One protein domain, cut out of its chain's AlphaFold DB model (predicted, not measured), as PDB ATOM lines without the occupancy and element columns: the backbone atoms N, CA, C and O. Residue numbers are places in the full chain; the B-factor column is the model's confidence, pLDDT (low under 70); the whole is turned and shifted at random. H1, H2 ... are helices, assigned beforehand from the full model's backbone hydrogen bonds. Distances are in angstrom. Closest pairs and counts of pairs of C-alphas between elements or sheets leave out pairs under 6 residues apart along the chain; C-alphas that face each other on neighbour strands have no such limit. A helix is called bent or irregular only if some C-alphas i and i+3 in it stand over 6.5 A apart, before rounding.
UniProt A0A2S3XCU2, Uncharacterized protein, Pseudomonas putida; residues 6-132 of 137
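What this domain is: This is residues 6 to 132 of the 137 residues of an uncharacterized protein of Pseudomonas putida (UniProt A0A2S3XCU2). A compact body of short, mostly crossed helices gathers round H6, and one long helix, H1, runs past it, with residues 6 to 18 sticking out as an arm. H2, H3, H7 and H8 pack on H6, while H4, with H5 on it, crosses the last residues of H1. The printed part has 127 residues with eight named helices, H1 to H8 in chain order, and no named strand; the class is all helix. The whole is compact, with a radius of gyration of the C-alphas of 15.3 A, and spans 54 by 30 by 27 A.

How they stand to each other: H1, residues 6 to 38, touches H2, residues 46 to 55, with residues 23 to 27 alone, at a steep tilt of 66 degrees, opposite ways; the closest C-alphas, Leu 27 and Met 50, are 7.0 A apart. With residues 26 to 33 alone H1 touches H3, residues 64 to 74, at a shallow tilt of 10 degrees, the same way (C-alphas of Leu 30 and Leu 65, 6.9 A). H4, residues 76 to 85, touches H1 about perpendicular, at 88 degrees (Ile 38 and Lys 83, 6.3 A), and touches H5, residues 90 to 93 (Ile 82 and Trp 92, 5.7 A). The hub, H6, residues 96 to 106, touches H3 about perpendicular, at 83 degrees (Val 68 and Leu 102, 6.2 A), and only just touches H2, with 3 pairs of C-alphas within 8 A (Asn 49 and Val 96, 5.9 A). H6 also touches H7, residues 108 to 113 (Leu 103 and Leu 111, 5.9 A), and residues 124 to 128 of H8, residues 118 to 130 (Tyr 101 and Ile 127, 6.2 A). In H2, H3, H4 and H6 every O i to N i+4 pair is within hydrogen-bond range; in H1 27 of 29, in H7 1 of 2 and in H8 7 of 9 are, and H5 is too short for one.

Where its parts are: H1 runs 48.0 A from C-alpha 6 at (11.757, -13.467, -6.577) to C-alpha 38 at (1.860, 27.767, 15.839). H8, 19.1 A long, ends with C-alpha 130 at (-1.672, 21.091, 31.494) and is irregular: C-alphas 119 and 122 are 7.4 A apart.

The domain as a whole: The C-alphas of Asp 6 and Gly 132, the two farthest apart, are 54.9 A from each other. The printed part has no cut and no long link. Mean pLDDT of the printed part is 85.1; residues 6 to 20 are under 70.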
ATOM      1  N   ASP A   6      11.935 -14.820  -6.025       49.25
ATOM      2  CA  ASP A   6      11.757 -13.467  -6.577       49.25
ATOM      3  C   ASP A   6      10.394 -12.846  -6.209       49.25
ATOM      4  O   ASP A   6      10.297 -11.673  -5.854       49.25
ATOM      5  N   HIS A   7       9.344 -13.673  -6.155       45.69
ATOM      6  CA  HIS A   7       8.001 -13.231  -5.772       45.69
ATOM      7  C   HIS A   7       7.862 -12.857  -4.286       45.69
ATOM      8  O   HIS A   7       7.020 -12.027  -3.950       45.69
ATOM      9  N   LEU A   8       8.693 -13.412  -3.393       46.00
ATOM     10  CA  LEU A   8       8.616 -13.111  -1.957       46.00
ATOM     11  C   LEU A   8       9.273 -11.758  -1.608       46.00
ATOM     12  O   LEU A   8       8.858 -11.083  -0.665       46.00
ATOM     13  N   PHE A   9      10.273 -11.330  -2.389       46.72
ATOM     14  CA  PHE A   9      10.938 -10.036  -2.196       46.72
ATOM     15  C   PHE A   9      10.114  -8.861  -2.742       46.72
ATOM     16  O   PHE A   9      10.101  -7.795  -2.129       46.72
ATOM     17  N   CYS A  10       9.384  -9.060  -3.844       45.62
ATOM     18  CA  CYS A  10       8.606  -7.997  -4.485       45.62
ATOM     19  C   CYS A  10       7.359  -7.596  -3.672       45.62
ATOM     20  O   CYS A  10       7.067  -6.410  -3.519       45.62
ATOM     21  N   GLU A  11       6.663  -8.568  -3.070       44.59
ATOM     22  CA  GLU A  11       5.483  -8.294  -2.236       44.59
ATOM     23  C   GLU A  11       5.864  -7.557  -0.940       44.59
ATOM     24  O   GLU A  11       5.194  -6.609  -0.535       44.59
ATOM     25  N   THR A  12       7.022  -7.898  -0.363       45.84
ATOM     26  CA  THR A  12       7.557  -7.226   0.832       45.84
ATOM     27  C   THR A  12       7.995  -5.784   0.534       45.84
ATOM     28  O   THR A  12       7.723  -4.887   1.328       45.84
ATOM     29  N   MET A  13       8.623  -5.518  -0.621       47.94
ATOM     30  CA  MET A  13       9.032  -4.158  -1.010       47.94
ATOM     31  C   MET A  13       7.836  -3.221  -1.235       47.94
ATOM     32  O   MET A  13       7.890  -2.065  -0.825       47.94
ATOM     33  N   ASN A  14       6.740  -3.718  -1.816       48.00
ATOM     34  CA  ASN A  14       5.552  -2.904  -2.087       48.00
ATOM     35  C   ASN A  14       4.771  -2.531  -0.809       48.00
ATOM     36  O   ASN A  14       4.218  -1.432  -0.711       48.00
ATOM     37  N   ILE A  15       4.754  -3.420   0.190       48.66
ATOM     38  CA  ILE A  15       4.146  -3.153   1.503       48.66
ATOM     39  C   ILE A  15       4.980  -2.109   2.264       48.66
ATOM     40  O   ILE A  15       4.445  -1.081   2.677       48.66
ATOM     41  N   LEU A  16       6.304  -2.298   2.331       50.78
ATOM     42  CA  LEU A  16       7.223  -1.381   3.022       50.78
ATOM     43  C   LEU A  16       7.232   0.038   2.421       50.78
ATOM     44  O   LEU A  16       7.324   1.033   3.152       50.78
ATOM     45  N   GLU A  17       7.140   0.147   1.093       53.91
ATOM     46  CA  GLU A  17       7.073   1.435   0.394       53.91
ATOM     47  C   GLU A  17       5.733   2.144   0.651       53.91
ATOM     48  O   GLU A  17       5.702   3.356   0.886       53.91
ATOM     49  N   SER A  18       4.636   1.384   0.708       58.56
ATOM     50  CA  SER A  18       3.299   1.910   1.000       58.56
ATOM     51  C   SER A  18       3.192   2.452   2.428       58.56
ATOM     52  O   SER A  18       2.725   3.573   2.623       58.56
ATOM     53  N   GLU A  19       3.692   1.721   3.426       60.75
ATOM     54  CA  GLU A  19       3.675   2.157   4.831       60.75
ATOM     55  C   GLU A  19       4.530   3.408   5.064       60.75
ATOM     56  O   GLU A  19       4.131   4.345   5.760       60.75
ATOM     57  N   SER A  20       5.701   3.468   4.429       64.00
ATOM     58  CA  SER A  20       6.589   4.631   4.518       64.00
ATOM     59  C   SER A  20       5.971   5.876   3.887       64.00
ATOM     60  O   SER A  20       6.132   6.979   4.411       64.00
ATOM     61  N   LYS A  21       5.210   5.702   2.802       72.38
ATOM     62  CA  LYS A  21       4.464   6.783   2.156       72.38
ATOM     63  C   LYS A  21       3.315   7.289   3.031       72.38
ATOM     64  O   LYS A  21       3.165   8.497   3.167       72.38
ATOM     65  N   ILE A  22       2.568   6.387   3.674       76.38
ATOM     66  CA  ILE A  22       1.479   6.742   4.599       76.38
ATOM     67  C   ILE A  22       2.021   7.561   5.777       76.38
ATOM     68  O   ILE A  22       1.507   8.643   6.057       76.38
ATOM     69  N   ARG A  23       3.108   7.109   6.419       79.44
ATOM     70  CA  ARG A  23       3.755   7.859   7.514       79.44
ATOM     71  C   ARG A  23       4.296   9.213   7.061       79.44
ATOM     72  O   ARG A  23       4.178  10.191   7.792       79.44
ATOM     73  N   GLY A  24       4.886   9.274   5.866       82.69
ATOM     74  CA  GLY A  24       5.368  10.523   5.277       82.69
ATOM     75  C   GLY A  24       4.243  11.541   5.094       82.69
ATOM     76  O   GLY A  24       4.375  12.675   5.546       82.69
ATOM     77  N   SER A  25       3.119  11.118   4.514       86.44
ATOM     78  CA  SER A  25       1.937  11.969   4.340       86.44
ATOM     79  C   SER A  25       1.313  12.388   5.671       86.44
ATOM     80  O   SER A  25       0.948  13.549   5.827       86.44
ATOM     81  N   LEU A  26       1.241  11.490   6.657       88.31
ATOM     82  CA  LEU A  26       0.736  11.829   7.990       88.31
ATOM     83  C   LEU A  26       1.610  12.893   8.670       88.31
ATOM     84  O   LEU A  26       1.090  13.833   9.267       88.31
ATOM     85  N   LEU A  27       2.938  12.765   8.572       90.94
ATOM     86  CA  LEU A  27       3.856  13.759   9.119       90.94
ATOM     87  C   LEU A  27       3.727  15.108   8.407       90.94
ATOM     88  O   LEU A  27       3.770  16.143   9.069       90.94
ATOM     89  N   GLU A  28       3.587  15.105   7.083       91.44
ATOM     90  CA  GLU A  28       3.401  16.325   6.293       91.44
ATOM     91  C   GLU A  28       2.126  17.062   6.717       91.44
ATOM     92  O   GLU A  28       2.195  18.231   7.093       91.44
ATOM     93  N   GLU A  29       0.997  16.355   6.795       91.50
ATOM     94  CA  GLU A  29      -0.281  16.911   7.248       91.50
ATOM     95  C   GLU A  29      -0.221  17.414   8.697       91.50
ATOM     96  O   GLU A  29      -0.679  18.515   9.004       91.50
ATOM     97  N   LEU A  30       0.378  16.639   9.608       92.38
ATOM     98  CA  LEU A  30       0.563  17.066  10.996       92.38
ATOM     99  C   LEU A  30       1.442  18.322  11.076       92.38
ATOM    100  O   LEU A  30       1.195  19.209  11.897       92.38
ATOM    101  N   THR A  31       2.460  18.409  10.220       92.69
ATOM    102  CA  THR A  31       3.344  19.573  10.128       92.69
ATOM    103  C   THR A  31       2.605  20.795   9.603       92.69
ATOM    104  O   THR A  31       2.809  21.875  10.151       92.69
ATOM    105  N   ASP A  32       1.730  20.639   8.610       92.44
ATOM    106  CA  ASP A  32       0.898  21.725   8.085       92.44
ATOM    107  C   ASP A  32      -0.048  22.276   9.161       92.44
ATOM    108  O   ASP A  32      -0.049  23.478   9.435       92.44
ATOM    109  N   ILE A  33      -0.754  21.393   9.881       91.69
ATOM    110  CA  ILE A  33      -1.622  21.791  11.001       91.69
ATOM    111  C   ILE A  33      -0.812  22.537  12.070       91.69
ATOM    112  O   ILE A  33      -1.231  23.584  12.578       91.69
ATOM    113  N   TYR A  34       0.363  22.012  12.414       92.31
ATOM    114  CA  TYR A  34       1.250  22.636  13.387       92.31
ATOM    115  C   TYR A  34       1.722  24.021  12.921       92.31
ATOM    116  O   TYR A  34       1.678  24.976  13.693       92.31
ATOM    117  N   ASP A  35       2.154  24.170  11.670       91.44
ATOM    118  CA  ASP A  35       2.660  25.445  11.152       91.44
ATOM    119  C   ASP A  35       1.550  26.498  11.049       91.44
ATOM    120  O   ASP A  35       1.726  27.641  11.478       91.44
ATOM    121  N   SER A  36       0.364  26.082  10.604       90.38
ATOM    122  CA  SER A  36      -0.817  26.935  10.486       90.38
ATOM    123  C   SER A  36      -1.302  27.452  11.848       90.38
ATOM    124  O   SER A  36      -1.746  28.595  11.969       90.38
ATOM    125  N   THR A  37      -1.155  26.657  12.914       88.06
ATOM    126  CA  THR A  37      -1.583  27.046  14.269       88.06
ATOM    127  C   THR A  37      -0.500  27.754  15.084       88.06
ATOM    128  O   THR A  37      -0.783  28.744  15.772       88.06
ATOM    129  N   ILE A  38       0.743  27.273  15.028       87.50
ATOM    130  CA  ILE A  38       1.860  27.767  15.839       87.50
ATOM    131  C   ILE A  38       2.608  28.911  15.151       87.50
ATOM    132  O   ILE A  38       3.090  29.810  15.842       87.50
ATOM    133  N   THR A  39       2.649  28.917  13.816       83.62
ATOM    134  CA  THR A  39       3.304  29.933  12.977       83.62
ATOM    135  C   THR A  39       4.755  30.162  13.405       83.62
ATOM    136  O   THR A  39       5.126  31.231  13.894       83.62
ATOM    137  N   THR A  40       5.592  29.128  13.276       82.25
ATOM    138  CA  THR A  40       6.990  29.172  13.722       82.25
ATOM    139  C   THR A  40       7.968  28.687  12.661       82.25
ATOM    140  O   THR A  40       7.795  27.636  12.049       82.25
ATOM    141  N   SER A  41       9.067  29.426  12.508       82.31
ATOM    142  CA  SER A  41      10.183  29.068  11.624       82.31
ATOM    143  C   SER A  41      11.256  28.222  12.320       82.31
ATOM    144  O   SER A  41      12.359  28.082  11.793       82.31
ATOM    145  N   LYS A  42      10.981  27.692  13.524       87.12
ATOM    146  CA  LYS A  42      11.926  26.819  14.236       87.12
ATOM    147  C   LYS A  42      12.137  25.499  13.490       87.12
ATOM    148  O   LYS A  42      11.268  25.028  12.755       87.12
ATOM    149  N   PHE A  43      13.320  24.919  13.689       88.19
ATOM    150  CA  PHE A  43      13.710  23.657  13.069       88.19
ATOM    151  C   PHE A  43      12.818  22.505  13.547       88.19
ATOM    152  O   PHE A  43      12.650  22.289  14.751       88.19
ATOM    153  N   LYS A  44      12.278  21.762  12.581       90.31
ATOM    154  CA  LYS A  44      11.462  20.568  12.795       90.31
ATOM    155  C   LYS A  44      12.308  19.355  12.406       90.31
ATOM    156  O   LYS A  44      12.650  19.187  11.236       90.31
ATOM    157  N   ASP A  45      12.693  18.542  13.383       91.25
ATOM    158  CA  ASP A  45      13.531  17.369  13.157       91.25
ATOM    159  C   ASP A  45      12.684  16.232  12.579       91.25
ATOM    160  O   ASP A  45      11.956  15.534  13.285       91.25
ATOM    161  N   GLN A  46      12.730  16.061  11.260       89.31
ATOM    162  CA  GLN A  46      11.896  15.072  10.577       89.31
ATOM    163  C   GLN A  46      12.139  13.643  11.090       89.31
ATOM    164  O   GLN A  46      11.197  12.857  11.153       89.31
ATOM    165  N   LYS A  47      13.375  13.304  11.481       89.44
ATOM    166  CA  LYS A  47      13.719  11.958  11.962       89.44
ATOM    167  C   LYS A  47      13.098  11.687  13.326       89.44
ATOM    168  O   LYS A  47      12.505  10.630  13.509       89.44
ATOM    169  N   PHE A  48      13.191  12.652  14.237       90.69
ATOM    170  CA  PHE A  48      12.534  12.611  15.539       90.69
ATOM    171  C   PHE A  48      11.027  12.420  15.378       90.69
ATOM    172  O   PHE A  48      10.452  11.490  15.940       90.69
ATOM    173  N   ASN A  49      10.397  13.257  14.550       92.38
ATOM    174  CA  ASN A  49       8.957  13.183  14.338       92.38
ATOM    175  C   ASN A  49       8.535  11.846  13.712       92.38
ATOM    176  O   ASN A  49       7.582  11.234  14.181       92.38
ATOM    177  N   MET A  50       9.260  11.355  12.700       90.88
ATOM    178  CA  MET A  50       8.989  10.044  12.103       90.88
ATOM    179  C   MET A  50       9.140   8.901  13.108       90.88
ATOM    180  O   MET A  50       8.304   8.005  13.100       90.88
ATOM    181  N   LEU A  51      10.157   8.924  13.979       91.19
ATOM    182  CA  LEU A  51      10.336   7.866  14.977       91.19
ATOM    183  C   LEU A  51       9.184   7.853  15.986       91.19
ATOM    184  O   LEU A  51       8.676   6.785  16.318       91.19
ATOM    185  N   VAL A  52       8.751   9.029  16.450       91.81
ATOM    186  CA  VAL A  52       7.585   9.141  17.335       91.81
ATOM    187  C   VAL A  52       6.333   8.583  16.655       91.81
ATOM    188  O   VAL A  52       5.635   7.773  17.255       91.81
ATOM    189  N   LEU A  53       6.075   8.949  15.396       91.19
ATOM    190  CA  LEU A  53       4.933   8.423  14.641       91.19
ATOM    191  C   LEU A  53       4.991   6.905  14.445       91.19
ATOM    192  O   LEU A  53       3.961   6.247  14.519       91.19
ATOM    193  N   ASP A  54       6.178   6.351  14.212       90.19
ATOM    194  CA  ASP A  54       6.364   4.913  14.022       90.19
ATOM    195  C   ASP A  54       6.054   4.120  15.299       90.19
ATOM    196  O   ASP A  54       5.301   3.149  15.263       90.19
ATOM    197  N   ASN A  55       6.543   4.592  16.449       91.44
ATOM    198  CA  ASN A  55       6.281   3.944  17.738       91.44
ATOM    199  C   ASN A  55       4.817   4.083  18.179       91.44
ATOM    200  O   ASN A  55       4.279   3.204  18.845       91.44
ATOM    201  N   LEU A  56       4.161   5.172  17.780       89.94
ATOM    202  CA  LEU A  56       2.753   5.433  18.073       89.94
ATOM    203  C   LEU A  56       1.807   4.893  16.992       89.94
ATOM    204  O   LEU A  56       0.609   5.151  17.055       89.94
ATOM    205  N   SER A  57       2.311   4.148  16.009       87.50
ATOM    206  CA  SER A  57       1.511   3.665  14.876       87.50
ATOM    207  C   SER A  57       0.309   2.813  15.292       87.50
ATOM    208  O   SER A  57      -0.726   2.894  14.644       87.50
ATOM    209  N   ASP A  58       0.407   2.073  16.400       87.12
ATOM    210  CA  ASP A  58      -0.684   1.244  16.938       87.12
ATOM    211  C   ASP A  58      -1.851   2.076  17.506       87.12
ATOM    212  O   ASP A  58      -2.999   1.639  17.517       87.12
ATOM    213  N   VAL A  59      -1.570   3.309  17.947       88.69
ATOM    214  CA  VAL A  59      -2.577   4.223  18.512       88.69
ATOM    215  C   VAL A  59      -3.034   5.303  17.538       88.69
ATOM    216  O   VAL A  59      -4.042   5.965  17.794       88.69
ATOM    217  N   ILE A  60      -2.308   5.486  16.434       88.06
ATOM    218  CA  ILE A  60      -2.661   6.402  15.351       88.06
ATOM    219  C   ILE A  60      -3.614   5.687  14.389       88.06
ATOM    220  O   ILE A  60      -3.377   4.570  13.946       88.06
ATOM    221  N   ASN A  61      -4.692   6.371  14.028       86.25
ATOM    222  CA  ASN A  61      -5.719   5.903  13.101       86.25
ATOM    223  C   ASN A  61      -6.050   6.990  12.062       86.25
ATOM    224  O   ASN A  61      -5.512   8.099  12.110       86.25
ATOM    225  N   GLU A  62      -6.938   6.680  11.118       82.69
ATOM    226  CA  GLU A  62      -7.343   7.609  10.054       82.69
ATOM    227  C   GLU A  62      -7.981   8.909  10.578       82.69
ATOM    228  O   GLU A  62      -7.772   9.972   9.991       82.69
ATOM    229  N   ASP A  63      -8.659   8.856  11.727       87.19
ATOM    230  CA  ASP A  63      -9.299  10.007  12.368       87.19
ATOM    231  C   ASP A  63      -8.313  10.879  13.163       87.19
ATOM    232  O   ASP A  63      -8.657  11.980  13.586       87.19
ATOM    233  N   THR A  64      -7.059  10.448  13.351       88.81
ATOM    234  CA  THR A  64      -6.091  11.146  14.221       88.81
ATOM    235  C   THR A  64      -5.873  12.599  13.804       88.81
ATOM    236  O   THR A  64      -5.814  13.486  14.654       88.81
ATOM    237  N   LEU A  65      -5.785  12.881  12.503       90.19
ATOM    238  CA  LEU A  65      -5.606  14.251  12.014       90.19
ATOM    239  C   LEU A  65      -6.863  15.113  12.209       90.19
ATOM    240  O   LEU A  65      -6.741  16.313  12.460       90.19
ATOM    241  N   ASP A  66      -8.058  14.526  12.103       90.44
ATOM    242  CA  ASP A  66      -9.315  15.226  12.392       90.44
ATOM    243  C   ASP A  66      -9.430  15.520  13.892       90.44
ATOM    244  O   ASP A  66      -9.633  16.668  14.286       90.44
ATOM    245  N   ASN A  67      -9.126  14.528  14.729       92.31
ATOM    246  CA  ASN A  67      -9.070  14.662  16.179       92.31
ATOM    247  C   ASN A  67      -8.063  15.730  16.623       92.31
ATOM    248  O   ASN A  67      -8.356  16.510  17.529       92.31
ATOM    249  N   VAL A  68      -6.894  15.825  15.975       92.88
ATOM    250  CA  VAL A  68      -5.933  16.913  16.220       92.88
ATOM    251  C   VAL A  68      -6.570  18.273  15.916       92.88
ATOM    252  O   VAL A  68      -6.501  19.183  16.744       92.88
ATOM    253  N   ARG A  69      -7.204  18.430  14.748       91.50
ATOM    254  CA  ARG A  69      -7.858  19.692  14.355       91.50
ATOM    255  C   ARG A  69      -8.991  20.046  15.322       91.50
ATOM    256  O   ARG A  69      -9.092  21.199  15.744       91.50
ATOM    257  N   HIS A  70      -9.786  19.059  15.728       92.38
ATOM    258  CA  HIS A  70     -10.855  19.215  16.707       92.38
ATOM    259  C   HIS A  70     -10.313  19.638  18.076       92.38
ATOM    260  O   HIS A  70     -10.810  20.600  18.656       92.38
ATOM    261  N   LEU A  71      -9.253  18.988  18.561       91.88
ATOM    262  CA  LEU A  71      -8.603  19.319  19.826       91.88
ATOM    263  C   LEU A  71      -8.101  20.766  19.837       91.88
ATOM    264  O   LEU A  71      -8.321  21.481  20.811       91.88
ATOM    265  N   LEU A  72      -7.443  21.211  18.764       89.81
ATOM    266  CA  LEU A  72      -6.940  22.584  18.657       89.81
ATOM    267  C   LEU A  72      -8.077  23.615  18.576       89.81
ATOM    268  O   LEU A  72      -7.918  24.732  19.073       89.81
ATOM    269  N   GLY A  73      -9.217  23.246  17.983       88.25
ATOM    270  CA  GLY A  73     -10.424  24.072  17.928       88.25
ATOM    271  C   GLY A  73     -11.174  24.159  19.263       88.25
ATOM    272  O   GLY A  73     -11.574  25.249  19.666       88.25
ATOM    273  N   ASP A  74     -11.331  23.035  19.968       89.56
ATOM    274  CA  ASP A  74     -11.966  22.947  21.294       89.56
ATOM    275  C   ASP A  74     -11.096  23.602  22.378       89.56
ATOM    276  O   ASP A  74     -11.582  24.285  23.281       89.56
ATOM    277  N   ARG A  75      -9.773  23.433  22.270       88.62
ATOM    278  CA  ARG A  75      -8.800  23.786  23.309       88.62
ATOM    279  C   ARG A  75      -7.715  24.705  22.778       88.62
ATOM    280  O   ARG A  75      -6.530  24.375  22.802       88.62
ATOM    281  N   ALA A  76      -8.113  25.914  22.397       87.94
ATOM    282  CA  ALA A  76      -7.193  26.948  21.912       87.94
ATOM    283  C   ALA A  76      -6.004  27.222  22.863       87.94
ATOM    284  O   ALA A  76      -4.919  27.582  22.403       87.94
ATOM    285  N   TYR A  77      -6.169  26.985  24.173       90.19
ATOM    286  CA  TYR A  77      -5.093  27.133  25.156       90.19
ATOM    287  C   TYR A  77      -3.886  26.224  24.866       90.19
ATOM    288  O   TYR A  77      -2.762  26.607  25.177       90.19
ATOM    289  N   ILE A  78      -4.075  25.051  24.247       91.56
ATOM    290  CA  ILE A  78      -2.981  24.124  23.906       91.56
ATOM    291  C   ILE A  78      -1.995  24.811  22.958       91.56
ATOM    292  O   ILE A  78      -0.784  24.795  23.183       91.56
ATOM    293  N   THR A  79      -2.518  25.495  21.943       91.44
ATOM    294  CA  THR A  79      -1.731  26.284  20.993       91.44
ATOM    295  C   THR A  79      -0.922  27.368  21.710       91.44
ATOM    296  O   THR A  79       0.270  27.531  21.448       91.44
ATOM    297  N   GLU A  80      -1.533  28.091  22.654       90.94
ATOM    298  CA  GLU A  80      -0.846  29.125  23.443       90.94
ATOM    299  C   GLU A  80       0.258  28.541  24.334       90.94
ATOM    300  O   GLU A  80       1.348  29.109  24.448       90.94
ATOM    301  N   ARG A  81       0.009  27.373  24.930       91.88
ATOM    302  CA  ARG A  81       0.971  26.662  25.778       91.88
ATOM    303  C   ARG A  81       2.185  26.179  25.001       91.88
ATOM    304  O   ARG A  81       3.303  26.365  25.480       91.88
ATOM    305  N   ILE A  82       1.983  25.616  23.812       91.81
ATOM    306  CA  ILE A  82       3.078  25.216  22.919       91.81
ATOM    307  C   ILE A  82       3.883  26.458  22.519       91.81
ATOM    308  O   ILE A  82       5.095  26.490  22.736       91.81
ATOM    309  N   LYS A  83       3.213  27.525  22.050       91.56
ATOM    310  CA  LYS A  83       3.852  28.801  21.673       91.56
ATOM    311  C   LYS A  83       4.723  29.375  22.787       91.56
ATOM    312  O   LYS A  83       5.869  29.744  22.546       91.56
ATOM    313  N   SER A  84       4.207  29.404  24.015       91.81
ATOM    314  CA  SER A  84       4.930  29.929  25.176       91.81
ATOM    315  C   SER A  84       6.179  29.118  25.542       91.81
ATOM    316  O   SER A  84       7.023  29.627  26.276       91.81
ATOM    317  N   ARG A  85       6.298  27.868  25.078       91.50
ATOM    318  CA  ARG A  85       7.387  26.944  25.433       91.50
ATOM    319  C   ARG A  85       8.332  26.631  24.274       91.50
ATOM    320  O   ARG A  85       9.309  25.914  24.482       91.50
ATOM    321  N   LEU A  86       8.108  27.226  23.099       89.94
ATOM    322  CA  LEU A  86       8.954  27.061  21.911       89.94
ATOM    323  C   LEU A  86      10.443  27.315  22.174       89.94
ATOM    324  O   LEU A  86      11.288  26.768  21.469       89.94
ATOM    325  N   ASP A  87      10.781  28.176  23.136       87.31
ATOM    326  CA  ASP A  87      12.170  28.493  23.490       87.31
ATOM    327  C   ASP A  87      12.732  27.662  24.646       87.31
ATOM    328  O   ASP A  87      13.940  27.603  24.834       87.31
ATOM    329  N   SER A  88      11.868  26.974  25.391       87.06
ATOM    330  CA  SER A  88      12.279  26.218  26.572       87.06
ATOM    331  C   SER A  88      12.823  24.836  26.228       87.06
ATOM    332  O   SER A  88      13.721  24.353  26.908       87.06
ATOM    333  N   ASN A  89      12.249  24.170  25.224       88.12
ATOM    334  CA  ASN A  89      12.665  22.832  24.809       88.12
ATOM    335  C   ASN A  89      12.371  22.633  23.314       88.12
ATOM    336  O   ASN A  89      11.325  23.058  22.817       88.12
ATOM    337  N   ILE A  90      13.286  21.968  22.603       89.12
ATOM    338  CA  ILE A  90      13.154  21.668  21.172       89.12
ATOM    339  C   ILE A  90      11.925  20.811  20.854       89.12
ATOM    340  O   ILE A  90      11.363  20.969  19.770       89.12
ATOM    341  N   PHE A  91      11.468  19.985  21.803       92.69
ATOM    342  CA  PHE A  91      10.245  19.190  21.716       92.69
ATOM    343  C   PHE A  91       9.029  20.036  21.330       92.69
ATOM    344  O   PHE A  91       8.274  19.658  20.441       92.69
ATOM    345  N   TRP A  92       8.873  21.222  21.925       93.06
ATOM    346  CA  TRP A  92       7.728  22.095  21.650       93.06
ATOM    347  C   TRP A  92       7.745  22.688  20.250       93.06
ATOM    348  O   TRP A  92       6.724  23.200  19.820       93.06
ATOM    349  N   SER A  93       8.887  22.645  19.558       92.25
ATOM    350  CA  SER A  93       8.998  23.069  18.158       92.25
ATOM    351  C   SER A  93       8.614  21.962  17.169       92.25
ATOM    352  O   SER A  93       8.612  22.209  15.964       92.25
ATOM    353  N   GLN A  94       8.335  20.751  17.661       93.88
ATOM    354  CA  GLN A  94       8.075  19.573  16.844       93.88
ATOM    355  C   GLN A  94       6.570  19.341  16.664       93.88
ATOM    356  O   GLN A  94       5.836  19.396  17.648       93.88
ATOM    357  N   PRO A  95       6.085  19.001  15.455       93.25
ATOM    358  CA  PRO A  95       4.666  18.724  15.212       93.25
ATOM    359  C   PRO A  95       4.097  17.608  16.098       93.25
ATOM    360  O   PRO A  95       2.939  17.676  16.517       93.25
ATOM    361  N   VAL A  96       4.920  16.626  16.479       93.88
ATOM    362  CA  VAL A  96       4.504  15.556  17.398       93.88
ATOM    363  C   VAL A  96       4.162  16.045  18.808       93.88
ATOM    364  O   VAL A  96       3.533  15.301  19.556       93.88
ATOM    365  N   SER A  97       4.485  17.289  19.185       94.62
ATOM    366  CA  SER A  97       4.029  17.855  20.458       94.62
ATOM    367  C   SER A  97       2.506  18.003  20.504       94.62
ATOM    368  O   SER A  97       1.899  17.790  21.550       94.62
ATOM    369  N   ILE A  98       1.872  18.345  19.374       93.81
ATOM    370  CA  ILE A  98       0.406  18.418  19.266       93.81
ATOM    371  C   ILE A  98      -0.194  17.012  19.336       93.81
ATOM    372  O   ILE A  98      -1.172  16.792  20.048       93.81
ATOM    373  N   LEU A  99       0.426  16.047  18.652       93.81
ATOM    374  CA  LEU A  99       0.003  14.650  18.717       93.81
ATOM    375  C   LEU A  99       0.086  14.101  20.150       93.81
ATOM    376  O   LEU A  99      -0.834  13.430  20.609       93.81
ATOM    377  N   ALA A 100       1.146  14.434  20.888       94.12
ATOM    378  CA  ALA A 100       1.284  14.053  22.290       94.12
ATOM    379  C   ALA A 100       0.156  14.640  23.158       94.12
ATOM    380  O   ALA A 100      -0.367  13.948  24.028       94.12
ATOM    381  N   TYR A 101      -0.278  15.879  22.902       94.38
ATOM    382  CA  TYR A 101      -1.454  16.452  23.564       94.38
ATOM    383  C   TYR A 101      -2.732  15.658  23.272       94.38
ATOM    384  O   TYR A 101      -3.497  15.390  24.199       94.38
ATOM    385  N   LEU A 102      -2.947  15.254  22.017       94.31
ATOM    386  CA  LEU A 102      -4.104  14.446  21.635       94.31
ATOM    387  C   LEU A 102      -4.099  13.088  22.336       94.31
ATOM    388  O   LEU A 102      -5.058  12.731  23.017       94.31
ATOM    389  N   LEU A 103      -2.993  12.359  22.240       93.19
ATOM    390  CA  LEU A 103      -2.881  11.034  22.840       93.19
ATOM    391  C   LEU A 103      -2.920  11.094  24.367       93.19
ATOM    392  O   LEU A 103      -3.463  10.198  25.001       93.19
ATOM    393  N   ALA A 104      -2.443  12.174  24.990       93.25
ATOM    394  CA  ALA A 104      -2.613  12.372  26.425       93.25
ATOM    395  C   ALA A 104      -4.091  12.562  26.815       93.25
ATOM    396  O   ALA A 104      -4.467  12.273  27.956       93.25
ATOM    397  N   VAL A 105      -4.948  13.036  25.902       91.69
ATOM    398  CA  VAL A 105      -6.403  13.112  26.095       91.69
ATOM    399  C   VAL A 105      -7.053  11.750  25.870       91.69
ATOM    400  O   VAL A 105      -7.719  11.280  26.795       91.69
ATOM    401  N   GLU A 106      -6.829  11.136  24.706       90.50
ATOM    402  CA  GLU A 106      -7.524   9.921  24.254       90.50
ATOM    403  C   GLU A 106      -6.962   8.634  24.872       90.50
ATOM    404  O   GLU A 106      -7.712   7.814  25.396       90.50
ATOM    405  N   GLN A 107      -5.638   8.467  24.851       91.44
ATOM    406  CA  GLN A 107      -4.944   7.227  25.211       91.44
ATOM    407  C   GLN A 107      -3.714   7.487  26.111       91.44
ATOM    408  O   GLN A 107      -2.579   7.177  25.739       91.44
ATOM    409  N   PRO A 108      -3.900   8.047  27.325       91.12
ATOM    410  CA  PRO A 108      -2.789   8.472  28.180       91.12
ATOM    411  C   PRO A 108      -1.866   7.332  28.641       91.12
ATOM    412  O   PRO A 108      -0.691   7.547  28.910       91.12
ATOM    413  N   LEU A 109      -2.366   6.107  28.787       89.25
ATOM    414  CA  LEU A 109      -1.493   4.988  29.161       89.25
ATOM    415  C   LEU A 109      -0.587   4.606  27.988       89.25
ATOM    416  O   LEU A 109       0.633   4.622  28.130       89.25
ATOM    417  N   ALA A 110      -1.181   4.422  26.809       90.31
ATOM    418  CA  ALA A 110      -0.449   4.050  25.609       90.31
ATOM    419  C   ALA A 110       0.589   5.107  25.203       90.31
ATOM    420  O   ALA A 110       1.708   4.750  24.855       90.31
ATOM    421  N   LEU A 111       0.275   6.404  25.341       91.94
ATOM    422  CA  LEU A 111       1.258   7.463  25.094       91.94
ATOM    423  C   LEU A 111       2.509   7.304  25.963       91.94
ATOM    424  O   LEU A 111       3.598   7.569  25.481       91.94
ATOM    425  N   LYS A 112       2.378   6.904  27.232       89.00
ATOM    426  CA  LYS A 112       3.539   6.720  28.119       89.00
ATOM    427  C   LYS A 112       4.337   5.478  27.753       89.00
ATOM    428  O   LYS A 112       5.559   5.524  27.757       89.00
ATOM    429  N   GLU A 113       3.646   4.384  27.457       90.06
ATOM    430  CA  GLU A 113       4.275   3.090  27.178       90.06
ATOM    431  C   GLU A 113       4.990   3.065  25.823       90.06
ATOM    432  O   GLU A 113       6.037   2.435  25.692       90.06
ATOM    433  N   LEU A 114       4.444   3.768  24.831       91.06
ATOM    434  CA  LEU A 114       4.931   3.756  23.453       91.06
ATOM    435  C   LEU A 114       5.845   4.942  23.120       91.06
ATOM    436  O   LEU A 114       6.323   5.042  21.994       91.06
ATOM    437  N   TRP A 115       6.087   5.874  24.048       91.25
ATOM    438  CA  TRP A 115       6.911   7.039  23.737       91.25
ATOM    439  C   TRP A 115       8.394   6.661  23.576       91.25
ATOM    440  O   TRP A 115       9.007   6.186  24.532       91.25
ATOM    441  N   PRO A 116       9.029   6.930  22.418       88.44
ATOM    442  CA  PRO A 116      10.377   6.420  22.157       88.44
ATOM    443  C   PRO A 116      11.516   7.240  22.777       88.44
ATOM    444  O   PRO A 116      12.668   6.811  22.726       88.44
ATOM    445  N   TYR A 117      11.238   8.420  23.345       85.56
ATOM    446  CA  TYR A 117      12.272   9.353  23.809       85.56
ATOM    447  C   TYR A 117      12.120   9.740  25.279       85.56
ATOM    448  O   TYR A 117      11.376  10.666  25.609       85.56
ATOM    449  N   ALA A 118      12.921   9.116  26.144       84.38
ATOM    450  CA  ALA A 118      13.016   9.478  27.564       84.38
ATOM    451  C   ALA A 118      13.413  10.954  27.777       84.38
ATOM    452  O   ALA A 118      12.981  11.594  28.727       84.38
ATOM    453  N   GLU A 119      14.172  11.541  26.848       83.25
ATOM    454  CA  GLU A 119      14.600  12.950  26.882       83.25
ATOM    455  C   GLU A 119      13.426  13.943  26.842       83.25
ATOM    456  O   GLU A 119      13.562  15.102  27.221       83.25
ATOM    457  N   SER A 120      12.270  13.501  26.337       84.88
ATOM    458  CA  SER A 120      11.050  14.309  26.265       84.88
ATOM    459  C   SER A 120      10.061  13.991  27.390       84.88
ATOM    460  O   SER A 120       8.962  14.543  27.387       84.88
ATOM    461  N   GLU A 121      10.429  13.146  28.360       87.56
ATOM    462  CA  GLU A 121       9.570  12.754  29.485       87.56
ATOM    463  C   GLU A 121       9.094  13.970  30.288       87.56
ATOM    464  O   GLU A 121       7.892  14.140  30.470       87.56
ATOM    465  N   GLU A 122       9.992  14.904  30.624       90.44
ATOM    466  CA  GLU A 122       9.626  16.159  31.304       90.44
ATOM    467  C   GLU A 122       8.593  16.971  30.501       90.44
ATOM    468  O   GLU A 122       7.699  17.615  31.054       90.44
ATOM    469  N   SER A 123       8.681  16.931  29.167       92.25
ATOM    470  CA  SER A 123       7.709  17.612  28.308       92.25
ATOM    471  C   SER A 123       6.356  16.905  28.321       92.25
ATOM    472  O   SER A 123       5.325  17.578  28.357       92.25
ATOM    473  N   LEU A 124       6.337  15.568  28.365       92.00
ATOM    474  CA  LEU A 124       5.109  14.808  28.578       92.00
ATOM    475  C   LEU A 124       4.517  15.119  29.957       92.00
ATOM    476  O   LEU A 124       3.333  15.417  30.040       92.00
ATOM    477  N   GLU A 125       5.304  15.159  31.030       92.12
ATOM    478  CA  GLU A 125       4.816  15.532  32.365       92.12
ATOM    479  C   GLU A 125       4.096  16.886  32.369       92.12
ATOM    480  O   GLU A 125       3.024  17.040  32.970       92.12
ATOM    481  N   ILE A 126       4.647  17.853  31.634       92.81
ATOM    482  CA  ILE A 126       4.034  19.164  31.436       92.81
ATOM    483  C   ILE A 126       2.712  19.048  30.665       92.81
ATOM    484  O   ILE A 126       1.738  19.676  31.080       92.81
ATOM    485  N   ILE A 127       2.642  18.256  29.587       93.56
ATOM    486  CA  ILE A 127       1.393  18.010  28.836       93.56
ATOM    487  C   ILE A 127       0.313  17.446  29.763       93.56
ATOM    488  O   ILE A 127      -0.814  17.942  29.782       93.56
ATOM    489  N   TYR A 128       0.646  16.442  30.573       91.69
ATOM    490  CA  TYR A 128      -0.309  15.834  31.501       91.69
ATOM    491  C   TYR A 128      -0.788  16.838  32.540       91.69
ATOM    492  O   TYR A 128      -1.991  16.949  32.775       91.69
ATOM    493  N   SER A 129       0.137  17.615  33.101       91.31
ATOM    494  CA  SER A 129      -0.177  18.660  34.078       91.31
ATOM    495  C   SER A 129      -1.086  19.740  33.488       91.31
ATOM    496  O   SER A 129      -2.025  20.185  34.143       91.31
ATOM    497  N   ASP A 130      -0.854  20.127  32.233       90.44
ATOM    498  CA  ASP A 130      -1.672  21.091  31.494       90.44
ATOM    499  C   ASP A 130      -3.106  20.584  31.253       90.44
ATOM    500  O   ASP A 130      -4.056  21.363  31.225       90.44
ATOM    501  N   LEU A 131      -3.267  19.262  31.154       88.81
ATOM    502  CA  LEU A 131      -4.555  18.570  31.070       88.81
ATOM    503  C   LEU A 131      -5.165  18.245  32.447       88.81
ATOM    504  O   LEU A 131      -6.215  17.604  32.508       88.81
ATOM    505  N   GLY A 132      -4.520  18.645  33.551       88.50
ATOM    506  CA  GLY A 132      -4.950  18.326  34.917       88.50
ATOM    507  C   GLY A 132      -4.805  16.846  35.294       88.50
ATOM    508  O   GLY A 132      -5.439  16.384  36.243       88.50
TER     509      GLY A 132